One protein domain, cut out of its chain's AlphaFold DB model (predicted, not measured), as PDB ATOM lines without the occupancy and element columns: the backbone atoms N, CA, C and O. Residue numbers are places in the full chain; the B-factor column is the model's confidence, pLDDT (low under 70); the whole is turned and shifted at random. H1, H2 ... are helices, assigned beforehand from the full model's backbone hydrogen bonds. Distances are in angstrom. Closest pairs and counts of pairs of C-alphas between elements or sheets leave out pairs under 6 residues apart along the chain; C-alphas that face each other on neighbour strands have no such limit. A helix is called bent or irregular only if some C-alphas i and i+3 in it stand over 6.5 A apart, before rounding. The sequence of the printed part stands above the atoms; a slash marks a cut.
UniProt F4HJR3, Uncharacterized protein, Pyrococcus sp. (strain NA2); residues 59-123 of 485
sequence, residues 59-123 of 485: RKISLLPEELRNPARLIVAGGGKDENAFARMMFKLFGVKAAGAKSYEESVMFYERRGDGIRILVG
ATOM      1  N   ARG A  59      83.505  50.324  24.508       96.94
ATOM      2  CA  ARG A  59      84.490  49.365  25.041       96.94
ATOM      3  C   ARG A  59      84.747  48.218  24.071       96.94
ATOM      4  O   ARG A  59      83.853  47.803  23.337       96.94
ATOM      5  N   LYS A  60      85.982  47.711  24.055       97.50
ATOM      6  CA  LYS A  60      86.326  46.477  23.332       97.50
ATOM      7  C   LYS A  60      86.054  45.267  24.213       97.50
ATOM      8  O   LYS A  60      86.430  45.314  25.381       97.50
ATOM      9  N   ILE A  61      85.495  44.195  23.654       97.31
ATOM     10  CA  ILE A  61      85.177  42.975  24.420       97.31
ATOM     11  C   ILE A  61      86.437  42.407  25.081       97.31
ATOM     12  O   ILE A  61      86.432  42.107  26.270       97.31
ATOM     13  N   SER A  62      87.556  42.374  24.355       96.81
ATOM     14  CA  SER A  62      88.841  41.866  24.852       96.81
ATOM     15  C   SER A  62      89.416  42.644  26.044       96.81
ATOM     16  O   SER A  62      90.330  42.160  26.703       96.81
ATOM     17  N   LEU A  63      88.933  43.868  26.291       96.75
ATOM     18  CA  LEU A  63      89.376  44.744  27.382       96.75
ATOM     19  C   LEU A  63      88.369  44.803  28.538       96.75
ATOM     20  O   LEU A  63      88.580  45.555  29.489       96.75
ATOM     21  N   LEU A  64      87.266  44.060  28.452       97.12
ATOM     22  CA  LEU A  64      86.314  43.951  29.547       97.12
ATOM     23  C   LEU A  64      86.852  43.014  30.643       97.12
ATOM     24  O   LEU A  64      87.611  42.079  30.331       97.12
ATOM     25  N   PRO A  65      86.430  43.241  31.902       96.62
ATOM     26  CA  PRO A  65      86.533  42.252  32.970       96.62
ATOM     27  C   PRO A  65      86.009  40.887  32.521       96.62
ATOM     28  O   PRO A  65      85.124  40.814  31.664       96.62
ATOM     29  N   GLU A  66      86.589  39.816  33.057       94.31
ATOM     30  CA  GLU A  66      86.327  38.444  32.614       94.31
ATOM     31  C   GLU A  66      84.837  38.093  32.689       94.31
ATOM     32  O   GLU A  66      84.268  37.601  31.713       94.31
ATOM     33  N   GLU A  67      84.191  38.487  33.784       94.94
ATOM     34  CA  GLU A  67      82.771  38.304  34.066       94.94
ATOM     35  C   GLU A  67      81.844  39.025  33.072       94.94
ATOM     36  O   GLU A  67      80.699  38.630  32.885       94.94
ATOM     37  N   LEU A  68      82.342  40.046  32.364       97.19
ATOM     38  CA  LEU A  68      81.571  40.815  31.384       97.19
ATOM     39  C   LEU A  68      81.833  40.398  29.933       97.19
ATOM     40  O   LEU A  68      81.106  40.836  29.039       97.19
ATOM     41  N   ARG A  69      82.842  39.559  29.662       96.81
ATOM     42  CA  ARG A  69      83.175  39.155  28.284       96.81
ATOM     43  C   ARG A  69      82.081  38.306  27.660       96.81
ATOM     44  O   ARG A  69      81.690  38.574  26.528       96.81
ATOM     45  N   ASN A  70      81.564  37.311  28.376       97.19
ATOM     46  CA  ASN A  70      80.497  36.472  27.832       97.19
ATOM     47  C   ASN A  70      79.170  37.239  27.679       97.19
ATOM     48  O   ASN A  70      78.611  37.172  26.581       97.19
ATOM     49  N   PRO A  71      78.714  38.048  28.660       97.94
ATOM     50  CA  PRO A  71      77.596  38.969  28.454       97.94
ATOM     51  C   PRO A  71      77.775  39.877  27.231       97.94
ATOM     52  O   PRO A  71      76.867  40.028  26.417       97.94
ATOM     53  N   ALA A  72      78.975  40.429  27.033       97.75
ATOM     54  CA  ALA A  72      79.290  41.265  25.879       97.75
ATOM     55  C   ALA A  72      79.177  40.517  24.536       97.75
ATOM     56  O   ALA A  72      78.673  41.073  23.559       97.75
ATOM     57  N   ARG A  73      79.614  39.252  24.479       97.31
ATOM     58  CA  ARG A  73      79.437  38.390  23.297       97.31
ATOM     59  C   ARG A  73      77.956  38.096  23.051       97.31
ATOM     60  O   ARG A  73      77.501  38.218  21.914       97.31
ATOM     61  N   LEU A  74      77.202  37.782  24.108       97.50
ATOM     62  CA  LEU A  74      75.765  37.509  24.044       97.50
ATOM     63  C   LEU A  74      74.991  38.704  23.468       97.50
ATOM     64  O   LEU A  74      74.243  38.539  22.508       97.50
ATOM     65  N   ILE A  75      75.195  39.915  23.996       97.69
ATOM     66  CA  ILE A  75      74.412  41.090  23.578       97.69
ATOM     67  C   ILE A  75      74.738  41.575  22.156       97.69
ATOM     68  O   ILE A  75      73.925  42.284  21.567       97.69
ATOM     69  N   VAL A  76      75.907  41.227  21.597       96.50
ATOM     70  CA  VAL A  76      76.322  41.669  20.249       96.50
ATOM     71  C   VAL A  76      76.140  40.601  19.173       96.50
ATOM     72  O   VAL A  76      75.830  40.949  18.031       96.50
ATOM     73  N   ALA A  77      76.326  39.324  19.509       95.19
ATOM     74  CA  ALA A  77      76.303  38.226  18.541       95.19
ATOM     75  C   ALA A  77      75.599  36.949  19.039       95.19
ATOM     76  O   ALA A  77      75.546  35.961  18.306       95.19
ATOM     77  N   GLY A  78      75.046  36.942  20.256       94.12
ATOM     78  CA  GLY A  78      74.283  35.815  20.791       94.12
ATOM     79  C   GLY A  78      73.105  35.442  19.892       94.12
ATOM     80  O   GLY A  78      72.295  36.302  19.541       94.12
ATOM     81  N   GLY A  79      73.024  34.163  19.514       90.50
ATOM     82  CA  GLY A  79      72.032  33.640  18.565       90.50
ATOM     83  C   GLY A  79      72.383  33.826  17.079       90.50
ATOM     84  O   GLY A  79      71.588  33.468  16.218       90.50
ATOM     85  N   GLY A  80      73.560  34.362  16.738       92.00
ATOM     86  CA  GLY A  80      74.042  34.381  15.354       92.00
ATOM     87  C   GLY A  80      73.203  35.261  14.426       92.00
ATOM     88  O   GLY A  80      73.114  36.460  14.649       92.00
ATOM     89  N   LYS A  81      72.654  34.697  13.343       89.25
ATOM     90  CA  LYS A  81      71.838  35.433  12.348       89.25
ATOM     91  C   LYS A  81      70.341  35.143  12.475       89.25
ATOM     92  O   LYS A  81      69.561  35.711  11.706       89.25
ATOM     93  N   ASP A  82      69.953  34.322  13.448       90.12
ATOM     94  CA  ASP A  82      68.578  33.871  13.631       90.12
ATOM     95  C   ASP A  82      67.619  35.049  13.871       90.12
ATOM     96  O   ASP A  82      67.982  36.107  14.402       90.12
ATOM     97  N   GLU A  83      66.359  34.881  13.472       84.38
ATOM     98  CA  GLU A  83      65.322  35.900  13.682       84.38
ATOM     99  C   GLU A  83      65.004  36.100  15.169       84.38
ATOM    100  O   GLU A  83      64.725  37.217  15.597       84.38
ATOM    101  N   ASN A  84      65.144  35.042  15.970       84.69
ATOM    102  CA  ASN A  84      64.908  35.054  17.417       84.69
ATOM    103  C   ASN A  84      66.203  35.211  18.234       84.69
ATOM    104  O   ASN A  84      66.238  34.904  19.423       84.69
ATOM    105  N   ALA A  85      67.289  35.664  17.601       93.19
ATOM    106  CA  ALA A  85      68.575  35.833  18.261       93.19
ATOM    107  C   ALA A  85      68.521  36.902  19.369       93.19
ATOM    108  O   ALA A  85      68.028  38.018  19.163       93.19
ATOM    109  N   PHE A  86      69.121  36.605  20.525       95.81
ATOM    110  CA  PHE A  86      69.181  37.532  21.659       95.81
ATOM    111  C   PHE A  86      69.834  38.869  21.272       95.81
ATOM    112  O   PHE A  86      69.318  39.942  21.582       95.81
ATOM    113  N   ALA A  87      70.930  38.832  20.508       96.62
ATOM    114  CA  ALA A  87      71.593  40.048  20.044       96.62
ATOM    115  C   ALA A  87      70.723  40.888  19.090       96.62
ATOM    116  O   ALA A  87      70.838  42.115  19.072       96.62
ATOM    117  N   ARG A  88      69.816  40.264  18.323       96.31
ATOM    118  CA  ARG A  88      68.866  40.988  17.461       96.31
ATOM    119  C   ARG A  88      67.865  41.769  18.306       96.31
ATOM    120  O   ARG A  88      67.581  42.930  18.005       96.31
ATOM    121  N   MET A  89      67.381  41.167  19.393       95.06
ATOM    122  CA  MET A  89      66.553  41.849  20.390       95.06
ATOM    123  C   MET A  89      67.312  43.024  21.024       95.06
ATOM    124  O   MET A  89      66.792  44.139  21.049       95.06
ATOM    125  N   MET A  90      68.567  42.824  21.440       97.62
ATOM    126  CA  MET A  90      69.409  43.892  22.000       97.62
ATOM    127  C   MET A  90      69.642  45.045  21.016       97.62
ATOM    128  O   MET A  90      69.566  46.218  21.392       97.62
ATOM    129  N   PHE A  91      69.862  44.732  19.739       96.75
ATOM    130  CA  PHE A  91      69.964  45.726  18.674       96.75
ATOM    131  C   PHE A  91      68.659  46.513  18.506       96.75
ATOM    132  O   PHE A  91      68.671  47.744  18.472       96.75
ATOM    133  N   LYS A  92      67.519  45.818  18.411       94.69
ATOM    134  CA  LYS A  92      66.209  46.434  18.151       94.69
ATOM    135  C   LYS A  92      65.738  47.298  19.322       94.69
ATOM    136  O   LYS A  92      65.259  48.409  19.095       94.69
ATOM    137  N   LEU A  93      65.870  46.791  20.547       95.56
ATOM    138  CA  LEU A  93      65.307  47.409  21.747       95.56
ATOM    139  C   LEU A  93      66.254  48.422  22.396       95.56
ATOM    140  O   LEU A  93      65.794  49.472  22.833       95.56
ATOM    141  N   PHE A  94      67.559  48.144  22.410       96.81
ATOM    142  CA  PHE A  94      68.550  48.954  23.133       96.81
ATOM    143  C   PHE A  94      69.617  49.579  22.222       96.81
ATOM    144  O   PHE A  94      70.503  50.302  22.676       96.81
ATOM    145  N   GLY A  95      69.561  49.311  20.913       96.44
ATOM    146  CA  GLY A  95      70.526  49.844  19.955       96.44
ATOM    147  C   GLY A  95      71.941  49.291  20.132       96.44
ATOM    148  O   GLY A  95      72.895  49.963  19.737       96.44
ATOM    149  N   VAL A  96      72.097  48.116  20.751       98.00
ATOM    150  CA  VAL A  96      73.407  47.484  20.960       98.00
ATOM    151  C   VAL A  96      73.947  46.940  19.640       98.00
ATOM    152  O   VAL A  96      73.249  46.217  18.932       98.00
ATOM    153  N   LYS A  97      75.189  47.288  19.291       97.19
ATOM    154  CA  LYS A  97      75.836  46.846  18.044       97.19
ATOM    155  C   LYS A  97      77.356  46.947  18.076       97.19
ATOM    156  O   LYS A  97      77.925  47.680  18.882       97.19
ATOM    157  N   ALA A  98      78.026  46.288  17.136       97.31
ATOM    158  CA  ALA A  98      79.440  46.508  16.862       97.31
ATOM    159  C   ALA A  98      79.679  47.900  16.244       97.31
ATOM    160  O   ALA A  98      78.918  48.383  15.400       97.31
ATOM    161  N   ALA A  99      80.767  48.560  16.641       95.19
ATOM    162  CA  ALA A  99      81.147  49.864  16.118       95.19
ATOM    163  C   ALA A  99      81.398  49.803  14.604       95.19
ATOM    164  O   ALA A  99      82.185  48.986  14.127       95.19
ATOM    165  N   GLY A 100      80.744  50.702  13.864       90.00
ATOM    166  CA  GLY A 100      80.756  50.725  12.398       90.00
ATOM    167  C   GLY A 100      79.571  50.006  11.745       90.00
ATOM    168  O   GLY A 100      79.335  50.236  10.563       90.00
ATOM    169  N   ALA A 101      78.795  49.211  12.493       94.94
ATOM    170  CA  ALA A 101      77.594  48.553  11.979       94.94
ATOM    171  C   ALA A 101      76.421  49.529  11.813       94.94
ATOM    172  O   ALA A 101      76.092  50.315  12.717       94.94
ATOM    173  N   LYS A 102      75.752  49.452  10.664       93.38
ATOM    174  CA  LYS A 102      74.488  50.134  10.360       93.38
ATOM    175  C   LYS A 102      73.284  49.214  10.545       93.38
ATOM    176  O   LYS A 102      72.224  49.710  10.918       93.38
ATOM    177  N   SER A 103      73.458  47.905  10.368       95.06
ATOM    178  CA  SER A 103      72.437  46.881  10.618       95.06
ATOM    179  C   SER A 103      72.877  45.860  11.669       95.06
ATOM    180  O   SER A 103      74.035  45.829  12.096       95.06
ATOM    181  N   TYR A 104      71.935  45.016  12.089       94.75
ATOM    182  CA  TYR A 104      72.225  43.883  12.960       94.75
ATOM    183  C   TYR A 104      73.122  42.854  12.256       94.75
ATOM    184  O   TYR A 104      74.118  42.411  12.822       94.75
ATOM    185  N   GLU A 105      72.834  42.534  10.996       95.75
ATOM    186  CA  GLU A 105      73.597  41.569  10.203       95.75
ATOM    187  C   GLU A 105      75.059  42.013  10.047       95.75
ATOM    188  O   GLU A 105      75.978  41.211  10.211       95.75
ATOM    189  N   GLU A 106      75.291  43.311   9.820       95.88
ATOM    190  CA  GLU A 106      76.640  43.883   9.810       95.88
ATOM    191  C   GLU A 106      77.323  43.770  11.178       95.88
ATOM    192  O   GLU A 106      78.519  43.489  11.246       95.88
ATOM    193  N   SER A 107      76.578  43.966  12.271       95.44
ATOM    194  CA  SER A 107      77.097  43.819  13.634       95.44
ATOM    195  C   SER A 107      77.629  42.404  13.878       95.44
ATOM    196  O   SER A 107      78.761  42.248  14.342       95.44
ATOM    197  N   VAL A 108      76.854  41.385  13.494       96.00
ATOM    198  CA  VAL A 108      77.253  39.972  13.592       96.00
ATOM    199  C   VAL A 108      78.467  39.692  12.705       96.00
ATOM    200  O   VAL A 108      79.447  39.122  13.177       96.00
ATOM    201  N   MET A 109      78.476  40.176  11.457       95.56
ATOM    202  CA  MET A 109      79.620  40.011  10.548       95.56
ATOM    203  C   MET A 109      80.909  40.653  11.076       95.56
ATOM    204  O   MET A 109      82.002  40.115  10.880       95.56
ATOM    205  N   PHE A 110      80.825  41.817  11.727       95.31
ATOM    206  CA  PHE A 110      81.998  42.437  12.338       95.31
ATOM    207  C   PHE A 110      82.551  41.598  13.487       95.31
ATOM    208  O   PHE A 110      83.775  41.477  13.594       95.31
ATOM    209  N   TYR A 111      81.677  41.009  14.305       95.75
ATOM    210  CA  TYR A 111      82.086  40.085  15.356       95.75
ATOM    211  C   TYR A 111      82.711  38.808  14.776       95.75
ATOM    212  O   TYR A 111      83.826  38.473  15.156       95.75
ATOM    213  N   GLU A 112      82.087  38.167  13.781       95.25
ATOM    214  CA  GLU A 112      82.631  36.978  13.096       95.25
ATOM    215  C   GLU A 112      84.059  37.219  12.560       95.25
ATOM    216  O   GLU A 112      84.914  36.340  12.630       95.25
ATOM    217  N   ARG A 113      84.346  38.428  12.056       95.62
ATOM    218  CA  ARG A 113      85.660  38.783  11.485       95.62
ATOM    219  C   ARG A 113      86.724  39.163  12.511       95.62
ATOM    220  O   ARG A 113      87.907  39.012  12.225       95.62
ATOM    221  N   ARG A 114      86.341  39.767  13.639       95.31
ATOM    222  CA  ARG A 114      87.287  40.387  14.594       95.31
ATOM    223  C   ARG A 114      87.250  39.773  15.994       95.31
ATOM    224  O   ARG A 114      88.069  40.163  16.828       95.31
ATOM    225  N   GLY A 115      86.323  38.854  16.253       95.31
ATOM    226  CA  GLY A 115      86.066  38.270  17.566       95.31
ATOM    227  C   GLY A 115      85.929  39.342  18.645       95.31
ATOM    228  O   GLY A 115      85.368  40.416  18.422       95.31
ATOM    229  N   ASP A 116      86.554  39.101  19.794       96.62
ATOM    230  CA  ASP A 116      86.543  40.025  20.932       96.62
ATOM    231  C   ASP A 116      87.267  41.366  20.673       96.62
ATOM    232  O   ASP A 116      87.217  42.282  21.497       96.62
ATOM    233  N   GLY A 117      87.940  41.523  19.529       95.88
ATOM    234  CA  GLY A 117      88.573  42.779  19.130       95.88
ATOM    235  C   GLY A 117      87.581  43.877  18.726       95.88
ATOM    236  O   GLY A 117      87.995  45.031  18.542       95.88
ATOM    237  N   ILE A 118      86.291  43.552  18.568       96.94
ATOM    238  CA  ILE A 118      85.259  44.547  18.264       96.94
ATOM    239  C   ILE A 118      85.025  45.499  19.432       96.94
ATOM    240  O   ILE A 118      85.225  45.171  20.599       96.94
ATOM    241  N   ARG A 119      84.543  46.691  19.090       97.75
ATOM    242  CA  ARG A 119      84.063  47.681  20.044       97.75
ATOM    243  C   ARG A 119      82.539  47.676  20.052       97.75
ATOM    244  O   ARG A 119      81.947  47.661  18.977       97.75
ATOM    245  N   ILE A 120      81.928  47.733  21.228       98.12
ATOM    246  CA  ILE A 120      80.474  47.780  21.400       98.12
ATOM    247  C   ILE A 120      80.006  49.234  21.392       98.12
ATOM    248  O   ILE A 120      80.661  50.110  21.952       98.12
ATOM    249  N   LEU A 121      78.872  49.496  20.754       98.00
ATOM    250  CA  LEU A 121      78.112  50.733  20.865       98.00
ATOM    251  C   LEU A 121      76.738  50.417  21.444       98.00
ATOM    252  O   LEU A 121      76.128  49.420  21.062       98.00
ATOM    253  N   VAL A 122      76.254  51.289  22.323       97.88
ATOM    254  CA  VAL A 122      74.890  51.237  22.861       97.88
ATOM    255  C   VAL A 122      74.162  52.490  22.397       97.88
ATOM    256  O   VAL A 122      74.615  53.606  22.656       97.88
ATOM    257  N   GLY A 123      73.084  52.304  21.639       94.38
ATOM    258  CA  GLY A 123      72.314  53.395  21.051       94.38
ATOM    259  C   GLY A 123      71.437  54.140  22.066       94.38
ATOM    260  O   GLY A 123      71.303  53.717  23.214       94.38
TER     261      GLY A 123
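This is residues 59 to 123 of the 485 residues of an uncharacterized protein of Pyrococcus sp. (strain NA2) (UniProt F4HJR3). Two helices, H1 and H3, run opposite ways and make a narrow V that closes near the last residues of H1, while the shorter H2 stands across that same end of H1 and forms a corner with it. Outside the helices, residues 97 to 98 and residues 120 to 121 form a short antiparallel pairing that ties the last printed stretch to the link between H2 and H3. The printed part has 65 residues with three named helices, H1, H2 and H3 in that order, and no named strand. The class is all helix, and 35 of the 65 residues are in the helices. The whole is compact, with a radius of gyration of the C-alphas of 10.3 A, and it is rounded, with spans of 29 by 21 by 20 A.

The printed part begins at Arg 59, with its C-alpha at (84.490, 49.365, 25.041). H1 is residues 66 to 77, 17.3 A from first to last C-alpha, and begins with C-alpha 66 at (86.327, 38.444, 32.614). It is irregular, but only just: C-alphas 67 and 70 are 6.9 A apart. H2 is residues 86 to 94, 11.5 A long. H3 is residues 104 to 117, the longest helix by residues, 17.5 A from first to last C-alpha, and ends with C-alpha 117 at (88.573, 42.779, 19.130). It is irregular, with C-alphas 113 and 116 lying 9.6 A apart.

H1 touches H2 with its residues 74 to 77 alone. Their closest C-alphas are those of Ile 75 and Ala 87, 4.6 A apart, and their lines are about perpendicular, at 83 degrees. H1 touches H3 with its residues 73 to 77 alone. Their closest C-alphas are those of Ala 77 and Val 108, 5.3 A apart, and they run opposite ways at a shallow tilt of 30 degrees. H2 and H3 are close but not clearly touching, with the closest C-alphas, those of Arg 88 and Tyr 104, 6.3 A apart. They run opposite ways at a steep tilt of 68 degrees, only just short of about perpendicular. In H2 every O i to N i+4 pair is within hydrogen-bond range; in H1 6 of 8 are, and in H3 8 of 10.

The two C-alphas farthest apart are those of Pro 65 and Glu 83, at 29.4 A. The first and last printed C-alphas, those of Arg 59 and Gly 123, are 13.4 A apart. The printed part has no cut. The link from H1 to H2, 8 residues, and the link from H2 to H3, 9 residues, are both short. The mean pLDDT of the printed part is 95.4, and no printed residue is under 70.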